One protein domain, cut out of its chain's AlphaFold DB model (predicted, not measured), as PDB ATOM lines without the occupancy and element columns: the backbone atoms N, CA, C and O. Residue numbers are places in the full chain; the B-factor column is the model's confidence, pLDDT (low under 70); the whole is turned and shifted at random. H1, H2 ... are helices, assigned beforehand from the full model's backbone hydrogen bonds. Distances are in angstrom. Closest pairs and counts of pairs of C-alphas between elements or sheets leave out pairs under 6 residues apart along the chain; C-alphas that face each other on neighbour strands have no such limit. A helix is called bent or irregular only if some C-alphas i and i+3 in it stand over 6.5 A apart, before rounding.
ATOM      1  N   VAL A 179      34.997 -28.645 -35.446       56.97
ATOM      2  CA  VAL A 179      33.549 -28.378 -35.281       56.97
ATOM      3  C   VAL A 179      32.901 -27.902 -36.596       56.97
ATOM      4  O   VAL A 179      31.709 -28.096 -36.813       56.97
ATOM      5  N   THR A 180      33.697 -27.331 -37.503       59.91
ATOM      6  CA  THR A 180      33.283 -26.735 -38.784       59.91
ATOM      7  C   THR A 180      33.925 -27.425 -39.991       59.91
ATOM      8  O   THR A 180      34.201 -26.780 -41.004       59.91
ATOM      9  N   GLY A 181      34.233 -28.717 -39.860       67.25
ATOM     10  CA  GLY A 181      34.963 -29.459 -40.885       67.25
ATOM     11  C   GLY A 181      34.224 -29.635 -42.204       67.25
ATOM     12  O   GLY A 181      33.022 -29.406 -42.297       67.25
ATOM     13  N   ASN A 182      34.947 -30.084 -43.225       78.06
ATOM     14  CA  ASN A 182      34.396 -30.314 -44.564       78.06
ATOM     15  C   ASN A 182      33.928 -31.760 -44.800       78.06
ATOM     16  O   ASN A 182      33.531 -32.091 -45.914       78.06
ATOM     17  N   THR A 183      33.996 -32.638 -43.795       86.06
ATOM     18  CA  THR A 183      33.749 -34.079 -43.979       86.06
ATOM     19  C   THR A 183      32.335 -34.391 -44.481       86.06
ATOM     20  O   THR A 183      32.176 -35.257 -45.338       86.06
ATOM     21  N   ASP A 184      31.308 -33.675 -44.012       86.75
ATOM     22  CA  ASP A 184      29.938 -33.780 -44.535       86.75
ATOM     23  C   ASP A 184      29.856 -33.364 -46.010       86.75
ATOM     24  O   ASP A 184      29.185 -34.021 -46.813       86.75
ATOM     25  N   LEU A 185      30.583 -32.309 -46.390       88.19
ATOM     26  CA  LEU A 185      30.704 -31.850 -47.768       88.19
ATOM     27  C   LEU A 185      31.385 -32.921 -48.631       88.19
ATOM     28  O   LEU A 185      30.910 -33.200 -49.730       88.19
ATOM     29  N   GLU A 186      32.448 -33.560 -48.136       88.56
ATOM     30  CA  GLU A 186      33.161 -34.625 -48.851       88.56
ATOM     31  C   GLU A 186      32.286 -35.873 -49.046       88.56
ATOM     32  O   GLU A 186      32.196 -36.399 -50.160       88.56
ATOM     33  N   ILE A 187      31.558 -36.310 -48.012       91.00
ATOM     34  CA  ILE A 187      30.602 -37.423 -48.123       91.00
ATOM     35  C   ILE A 187      29.473 -37.069 -49.096       91.00
ATOM     36  O   ILE A 187      29.111 -37.882 -49.953       91.00
ATOM     37  N   ARG A 188      28.945 -35.840 -49.044       90.88
ATOM     38  CA  ARG A 188      27.955 -35.370 -50.021       90.88
ATOM     39  C   ARG A 188      28.511 -35.405 -51.445       90.88
ATOM     40  O   ARG A 188      27.837 -35.938 -52.329       90.88
ATOM     41  N   ARG A 189      29.719 -34.878 -51.679       90.81
ATOM     42  CA  ARG A 189      30.381 -34.870 -52.998       90.81
ATOM     43  C   ARG A 189      30.597 -36.279 -53.529       90.81
ATOM     44  O   ARG A 189      30.242 -36.546 -54.675       90.81
ATOM     45  N   ALA A 190      31.079 -37.199 -52.695       91.44
ATOM     46  CA  ALA A 190      31.224 -38.608 -53.050       91.44
ATOM     47  C   ALA A 190      29.886 -39.225 -53.499       91.44
ATOM     48  O   ALA A 190      29.800 -39.865 -54.548       91.44
ATOM     49  N   ARG A 191      28.804 -38.959 -52.758       92.31
ATOM     50  CA  ARG A 191      27.454 -39.446 -53.090       92.31
ATOM     51  C   ARG A 191      26.874 -38.797 -54.352       92.31
ATOM     52  O   ARG A 191      26.105 -39.443 -55.065       92.31
ATOM     53  N   LEU A 192      27.219 -37.542 -54.641       91.88
ATOM     54  CA  LEU A 192      26.883 -36.883 -55.906       91.88
ATOM     55  C   LEU A 192      27.672 -37.494 -57.072       91.88
ATOM     56  O   LEU A 192      27.082 -37.772 -58.116       91.88
ATOM     57  N   ALA A 193      28.964 -37.778 -56.888       90.50
ATOM     58  CA  ALA A 193      29.803 -38.438 -57.887       90.50
ATOM     59  C   ALA A 193      29.263 -39.831 -58.257       90.50
ATOM     60  O   ALA A 193      29.113 -40.119 -59.444       90.50
ATOM     61  N   ALA A 194      28.841 -40.633 -57.271       91.44
ATOM     62  CA  ALA A 194      28.193 -41.934 -57.491       91.44
ATOM     63  C   ALA A 194      26.937 -41.854 -58.384       91.44
ATOM     64  O   ALA A 194      26.546 -42.822 -59.024       91.44
ATOM     65  N   ARG A 195      26.268 -40.699 -58.429       92.62
ATOM     66  CA  ARG A 195      25.041 -40.486 -59.214       92.62
ATOM     67  C   ARG A 195      25.291 -39.770 -60.542       92.62
ATOM     68  O   ARG A 195      24.327 -39.407 -61.209       92.62
ATOM     69  N   GLY A 196      26.553 -39.512 -60.903       90.50
ATOM     70  CA  GLY A 196      26.895 -38.676 -62.059       90.50
ATOM     71  C   GLY A 196      26.427 -37.223 -61.907       90.50
ATOM     72  O   GLY A 196      26.157 -36.548 -62.894       90.50
ATOM     73  N   ALA A 197      26.288 -36.757 -60.664       91.81
ATOM     74  CA  ALA A 197      25.621 -35.517 -60.279       91.81
ATOM     75  C   ALA A 197      26.578 -34.532 -59.574       91.81
ATOM     76  O   ALA A 197      26.132 -33.615 -58.891       91.81
ATOM     77  N   LEU A 198      27.898 -34.726 -59.698       88.50
ATOM     78  CA  LEU A 198      28.897 -33.915 -58.987       88.50
ATOM     79  C   LEU A 198      28.817 -32.422 -59.338       88.50
ATOM     80  O   LEU A 198      29.001 -31.588 -58.461       88.50
ATOM     81  N   SER A 199      28.450 -32.085 -60.578       88.56
ATOM     82  CA  SER A 199      28.291 -30.696 -61.036       88.56
ATOM     83  C   SER A 199      27.214 -29.904 -60.287       88.56
ATOM     84  O   SER A 199      27.209 -28.679 -60.347       88.56
ATOM     85  N   TYR A 200      26.298 -30.560 -59.562       89.75
ATOM     86  CA  TYR A 200      25.340 -29.839 -58.723       89.75
ATOM     87  C   TYR A 200      25.988 -29.211 -57.481       89.75
ATOM     88  O   TYR A 200      25.439 -28.249 -56.944       89.75
ATOM     89  N   ASP A 201      27.138 -29.722 -57.024       89.31
ATOM     90  CA  ASP A 201      27.831 -29.170 -55.852       89.31
ATOM     91  C   ASP A 201      28.348 -27.747 -56.117       89.31
ATOM     92  O   ASP A 201      28.329 -26.920 -55.207       89.31
ATOM     93  N   ASP A 202      28.673 -27.421 -57.373       87.25
ATOM     94  CA  ASP A 202      29.133 -26.090 -57.795       87.25
ATOM     95  C   ASP A 202      28.106 -24.982 -57.497       87.25
ATOM     96  O   ASP A 202      28.478 -23.827 -57.279       87.25
ATOM     97  N   PHE A 203      26.810 -25.316 -57.443       88.00
ATOM     98  CA  PHE A 203      25.746 -24.362 -57.108       88.00
ATOM     99  C   PHE A 203      25.539 -24.184 -55.600       88.00
ATOM    100  O   PHE A 203      24.990 -23.167 -55.179       88.00
ATOM    101  N   VAL A 204      25.927 -25.172 -54.789       86.50
ATOM    102  CA  VAL A 204      25.648 -25.210 -53.343       86.50
ATOM    103  C   VAL A 204      26.877 -24.810 -52.534       86.50
ATOM    104  O   VAL A 204      26.776 -24.042 -51.579       86.50
ATOM    105  N   THR A 205      28.044 -25.346 -52.884       88.25
ATOM    106  CA  THR A 205      29.306 -25.114 -52.177       88.25
ATOM    107  C   THR A 205      30.452 -25.026 -53.189       88.25
ATOM    108  O   THR A 205      31.260 -25.954 -53.284       88.25
ATOM    109  N   PRO A 206      30.531 -23.922 -53.956       86.69
ATOM    110  CA  PRO A 206      31.583 -23.739 -54.945       86.69
ATOM    111  C   PRO A 206      32.962 -23.772 -54.279       86.69
ATOM    112  O   PRO A 206      33.196 -23.117 -53.261       86.69
ATOM    113  N   LEU A 207      33.880 -24.535 -54.868       85.56
ATOM    114  CA  LEU A 207      35.238 -24.696 -54.354       85.56
ATOM    115  C   LEU A 207      36.070 -23.430 -54.582       85.56
ATOM    116  O   LEU A 207      35.991 -22.795 -55.636       85.56
ATOM    117  N   GLN A 208      36.882 -23.073 -53.583       87.19
ATOM    118  CA  GLN A 208      37.802 -21.939 -53.635       87.19
ATOM    119  C   GLN A 208      39.204 -22.384 -53.183       87.19
ATOM    120  O   GLN A 208      39.369 -22.733 -52.015       87.19
ATOM    121  N   PRO A 209      40.215 -22.383 -54.079       88.00
ATOM    122  CA  PRO A 209      40.155 -21.986 -55.493       88.00
ATOM    123  C   PRO A 209      39.258 -22.906 -56.337       88.00
ATOM    124  O   PRO A 209      39.016 -24.052 -55.970       88.00
ATOM    125  N   ALA A 210      38.768 -22.401 -57.475       87.69
ATOM    126  CA  ALA A 210      37.933 -23.188 -58.377       87.69
ATOM    127  C   ALA A 210      38.746 -24.340 -58.985       87.69
ATOM    128  O   ALA A 210      39.731 -24.113 -59.690       87.69
ATOM    129  N   TYR A 211      38.325 -25.575 -58.726       86.62
ATOM    130  CA  TYR A 211      38.869 -26.770 -59.359       86.62
ATOM    131  C   TYR A 211      37.774 -27.826 -59.493       86.62
ATOM    132  O   TYR A 211      36.839 -27.856 -58.699       86.62
ATOM    133  N   THR A 212      37.893 -28.702 -60.491       83.25
ATOM    134  CA  THR A 212      36.996 -29.852 -60.648       83.25
ATOM    135  C   THR A 212      37.580 -31.048 -59.896       83.25
ATOM    136  O   THR A 212      38.646 -31.535 -60.302       83.25
ATOM    137  N   PRO A 213      36.925 -31.548 -58.829       82.19
ATOM    138  CA  PRO A 213      37.401 -32.719 -58.108       82.19
ATOM    139  C   PRO A 213      37.505 -33.923 -59.036       82.19
ATOM    140  O   PRO A 213      36.576 -34.229 -59.783       82.19
ATOM    141  N   GLN A 214      38.646 -34.604 -58.985       80.56
ATOM    142  CA  GLN A 214      38.849 -35.847 -59.716       80.56
ATOM    143  C   GLN A 214      38.503 -37.026 -58.804       80.56
ATOM    144  O   GLN A 214      38.987 -37.068 -57.669       80.56
ATOM    145  N   PRO A 215      37.686 -37.986 -59.267       77.81
ATOM    146  CA  PRO A 215      37.416 -39.202 -58.513       77.81
ATOM    147  C   PRO A 215      38.714 -39.940 -58.159       77.81
ATOM    148  O   PRO A 215      39.577 -40.129 -59.019       77.81
ATOM    149  N   LEU A 216      38.853 -40.382 -56.905       83.12
ATOM    150  CA  LEU A 216      39.988 -41.208 -56.496       83.12
ATOM    151  C   LEU A 216      39.955 -42.562 -57.236       83.12
ATOM    152  O   LEU A 216      38.944 -43.266 -57.154       83.12
ATOM    153  N   PRO A 217      41.037 -42.974 -57.925       83.56
ATOM    154  CA  PRO A 217      41.083 -44.270 -58.593       83.56
ATOM    155  C   PRO A 217      40.867 -45.429 -57.612       83.56
ATOM    156  O   PRO A 217      41.512 -45.496 -56.569       83.56
ATOM    157  N   GLY A 218      39.980 -46.364 -57.962       85.69
ATOM    158  CA  GLY A 218      39.708 -47.566 -57.163       85.69
ATOM    159  C   GLY A 218      38.757 -47.374 -55.977       85.69
ATOM    160  O   GLY A 218      38.430 -48.357 -55.317       85.69
ATOM    161  N   LEU A 219      38.281 -46.152 -55.716       88.56
ATOM    162  CA  LEU A 219      37.259 -45.895 -54.706       88.56
ATOM    163  C   LEU A 219      35.857 -46.133 -55.289       88.56
ATOM    164  O   LEU A 219      35.459 -45.473 -56.250       88.56
ATOM    165  N   ASP A 220      35.092 -47.053 -54.699       91.50
ATOM    166  CA  ASP A 220      33.686 -47.255 -55.061       91.50
ATOM    167  C   ASP A 220      32.790 -46.229 -54.350       91.50
ATOM    168  O   ASP A 220      32.421 -46.397 -53.186       91.50
ATOM    169  N   PHE A 221      32.394 -45.173 -55.061       90.31
ATOM    170  CA  PHE A 221      31.529 -44.128 -54.508       90.31
ATOM    171  C   PHE A 221      30.119 -44.609 -54.146       90.31
ATOM    172  O   PHE A 221      29.467 -43.977 -53.315       90.31
ATOM    173  N   HIS A 222      29.631 -45.714 -54.723       91.94
ATOM    174  CA  HIS A 222      28.317 -46.260 -54.366       91.94
ATOM    175  C   HIS A 222      28.311 -46.919 -52.986       91.94
ATOM    176  O   HIS A 222      27.246 -47.040 -52.377       91.94
ATOM    177  N   SER A 223      29.486 -47.309 -52.488       93.81
ATOM    178  CA  SER A 223      29.651 -47.842 -51.135       93.81
ATOM    179  C   SER A 223      29.629 -46.755 -50.052       93.81
ATOM    180  O   SER A 223      29.361 -47.070 -48.895       93.81
ATOM    181  N   ILE A 224      29.841 -45.484 -50.427       93.38
ATOM    182  CA  ILE A 224      29.924 -44.351 -49.499       93.38
ATOM    183  C   ILE A 224      28.524 -43.873 -49.089       93.38
ATOM    184  O   ILE A 224      27.623 -43.643 -49.903       93.38
ATOM    185  N   SER A 225      28.351 -43.668 -47.791       92.31
ATOM    186  CA  SER A 225      27.106 -43.315 -47.130       92.31
ATOM    187  C   SER A 225      27.339 -42.340 -45.973       92.31
ATOM    188  O   SER A 225      28.451 -42.135 -45.508       92.31
ATOM    189  N   GLU A 226      26.255 -41.784 -45.431       89.81
ATOM    190  CA  GLU A 226      26.318 -40.944 -44.222       89.81
ATOM    191  C   GLU A 226      26.874 -41.686 -42.994       89.81
ATOM    192  O   GLU A 226      27.314 -41.057 -42.036       89.81
ATOM    193  N   ARG A 227      26.874 -43.028 -42.998       89.81
ATOM    194  CA  ARG A 227      27.459 -43.809 -41.898       89.81
ATOM    195  C   ARG A 227      28.979 -43.675 -41.849       89.81
ATOM    196  O   ARG A 227      29.548 -43.806 -40.769       89.81
ATOM    197  N   ASP A 228      29.608 -43.372 -42.982       90.94
ATOM    198  CA  ASP A 228      31.062 -43.243 -43.096       90.94
ATOM    199  C   ASP A 228      31.588 -41.957 -42.445       90.94
ATOM    200  O   ASP A 228      32.779 -41.854 -42.167       90.94
ATOM    201  N   LEU A 229      30.700 -41.018 -42.090       88.44
ATOM    202  CA  LEU A 229      31.050 -39.886 -41.231       88.44
ATOM    203  C   LEU A 229      31.550 -40.334 -39.852       88.44
ATOM    204  O   LEU A 229      32.348 -39.628 -39.235       88.44
ATOM    205  N   GLY A 230      31.075 -41.474 -39.337       90.50
ATOM    206  CA  GLY A 230      31.478 -41.998 -38.032       90.50
ATOM    207  C   GLY A 230      31.465 -40.925 -36.932       90.50
ATOM    208  O   GLY A 230      30.446 -40.281 -36.678       90.50
ATOM    209  N   HIS A 231      32.618 -40.707 -36.294       89.69
ATOM    210  CA  HIS A 231      32.773 -39.697 -35.242       89.69
ATOM    211  C   HIS A 231      32.827 -38.248 -35.752       89.69
ATOM    212  O   HIS A 231      32.465 -37.354 -34.990       89.69
ATOM    213  N   PHE A 232      33.199 -37.995 -37.013       86.75
ATOM    214  CA  PHE A 232      33.099 -36.650 -37.600       86.75
ATOM    215  C   PHE A 232      31.642 -36.197 -37.685       86.75
ATOM    216  O   PHE A 232      31.320 -35.063 -37.342       86.75
ATOM    217  N   GLY A 233      30.737 -37.120 -38.026       87.38
ATOM    218  CA  GLY A 233      29.302 -36.846 -38.029       87.38
ATOM    219  C   GLY A 233      28.787 -36.454 -36.646       87.38
ATOM    220  O   GLY A 233      27.947 -35.571 -36.535       87.38
ATOM    221  N   VAL A 234      29.328 -37.053 -35.582       88.38
ATOM    222  CA  VAL A 234      28.983 -36.677 -34.201       88.38
ATOM    223  C   VAL A 234      29.499 -35.276 -33.850       88.38
ATOM    224  O   VAL A 234      28.786 -34.534 -33.183       88.38
ATOM    225  N   LEU A 235      30.697 -34.892 -34.310       84.38
ATOM    226  CA  LEU A 235      31.244 -33.544 -34.088       84.38
ATOM    227  C   LEU A 235      30.433 -32.446 -34.790       84.38
ATOM    228  O   LEU A 235      30.269 -31.363 -34.234       84.38
ATOM    229  N   GLN A 236      29.942 -32.732 -35.995       82.81
ATOM    230  CA  GLN A 236      29.219 -31.776 -36.844       82.81
ATOM    231  C   GLN A 236      27.707 -31.741 -36.556       82.81
ATOM    232  O   GLN A 236      26.983 -30.871 -37.044       82.81
ATOM    233  N   GLN A 237      27.198 -32.684 -35.759       83.44
ATOM    234  CA  GLN A 237      25.799 -32.708 -35.348       83.44
ATOM    235  C   GLN A 237      25.482 -31.611 -34.331       83.44
ATOM    236  O   GLN A 237      26.294 -31.221 -33.493       83.44
ATOM    237  N   ARG A 238      24.229 -31.139 -34.361       83.50
ATOM    238  CA  ARG A 238      23.728 -30.239 -33.320       83.50
ATOM    239  C   ARG A 238      23.744 -30.958 -31.977       83.50
ATOM    240  O   ARG A 238      23.197 -32.051 -31.855       83.50
ATOM    241  N   LEU A 239      24.303 -30.294 -30.968       85.81
ATOM    242  CA  LEU A 239      24.264 -30.791 -29.599       85.81
ATOM    243  C   LEU A 239      22.812 -30.970 -29.122       85.81
ATOM    244  O   LEU A 239      21.943 -30.161 -29.476       85.81
ATOM    245  N   PRO A 240      22.540 -31.972 -28.268       84.69
ATOM    246  CA  PRO A 240      21.210 -32.233 -27.729       84.69
ATOM    247  C   PRO A 240      20.865 -31.232 -26.611       84.69
ATOM    248  O   PRO A 240      20.627 -31.600 -25.465       84.69
ATOM    249  N   LEU A 241      20.825 -29.931 -26.927       81.12
ATOM    250  CA  LEU A 241      20.593 -28.863 -25.943       81.12
ATOM    251  C   LEU A 241      19.228 -28.992 -25.237       81.12
ATOM    252  O   LEU A 241      19.085 -28.592 -24.087       81.12
ATOM    253  N   GLY A 242      18.233 -29.598 -25.899       75.62
ATOM    254  CA  GLY A 242      16.926 -29.909 -25.300       75.62
ATOM    255  C   GLY A 242      16.957 -31.036 -24.259       75.62
ATOM    256  O   GLY A 242      15.989 -31.218 -23.522       75.62
ATOM    257  N   GLU A 243      18.059 -31.780 -24.179       74.25
ATOM    258  CA  GLU A 243      18.279 -32.857 -23.212       74.25
ATOM    259  C   GLU A 243      19.213 -32.446 -22.073       74.25
ATOM    260  O   GLU A 243      19.538 -33.283 -21.230       74.25
ATOM    261  N   ILE A 244      19.613 -31.167 -22.005       77.31
ATOM    262  CA  ILE A 244      20.420 -30.649 -20.901       77.31
ATOM    263  C   ILE A 244      19.703 -30.927 -19.579       77.31
ATOM    264  O   ILE A 244      18.579 -30.485 -19.325       77.31
ATOM    265  N   ARG A 245      20.393 -31.657 -18.708       74.56
ATOM    266  CA  ARG A 245      19.988 -31.884 -17.325       74.56
ATOM    267  C   ARG A 245      21.143 -31.462 -16.447       74.56
ATOM    268  O   ARG A 245      22.267 -31.848 -16.726       74.56
TER     269      ARG A 245
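Overview. This is residues 179 to 245 of the 311 residues of an uncharacterized protein of Gluconobacter frateurii NBRC 101659 (UniProt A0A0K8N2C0). Helix H1 forms the middle of a small body, with H2 making a V with it near residues 192 and 198 and H3 packed on it near residues 187 and 226; a long loop, residues 205 to 225, joins H2 to H3, and residues 238 to 245 stick out from this body as a tail. The printed part has 67 residues with three named helices, H1, H2 and H3 in chain order, and no named strand. The class is all helix, though named elements hold 29 of the 67 residues. It is loose, with a radius of gyration of the C-alphas of 14.4 A, and spans 47 by 26 by 16 A.

Arrangement. H1, residues 183 to 193, touches H2, residues 198 to 204, at a steep tilt of 47 degrees, opposite ways; their closest C-alphas, of Leu 192 and Leu 198, are 4.7 A apart. H1 touches H3, residues 226 to 236, at a shallow tilt of 26 degrees, opposite ways; their closest C-alphas, of Ile 187 and Glu 226, are 6.8 A apart. H2 and H3 are apart. Every O i to N i+4 pair is within hydrogen-bond range in H1, against 0 of 3 in H2 and 3 of 7 in H3; O i to N i+3 gives 3 of 4 and 6 of 8.

Along the chain. H1 runs 15.1 A from C-alpha 183 at (33.749, -34.079, -43.979), H2 10.9 A from C-alpha 198 to C-alpha 204, and H3 12.1 A to C-alpha 236 at (29.219, -31.776, -36.844). H3 is irregular: C-alphas 228 and 231 are 8.8 A apart.

Size, cuts and confidence. The C-alphas of Pro 217 and Arg 245, the two farthest apart, are 48.0 A apart. The printed part has no cut; the link from H1 to H2 is tight and that from H2 to H3 long. Residues 179 to 181 have pLDDT under 70.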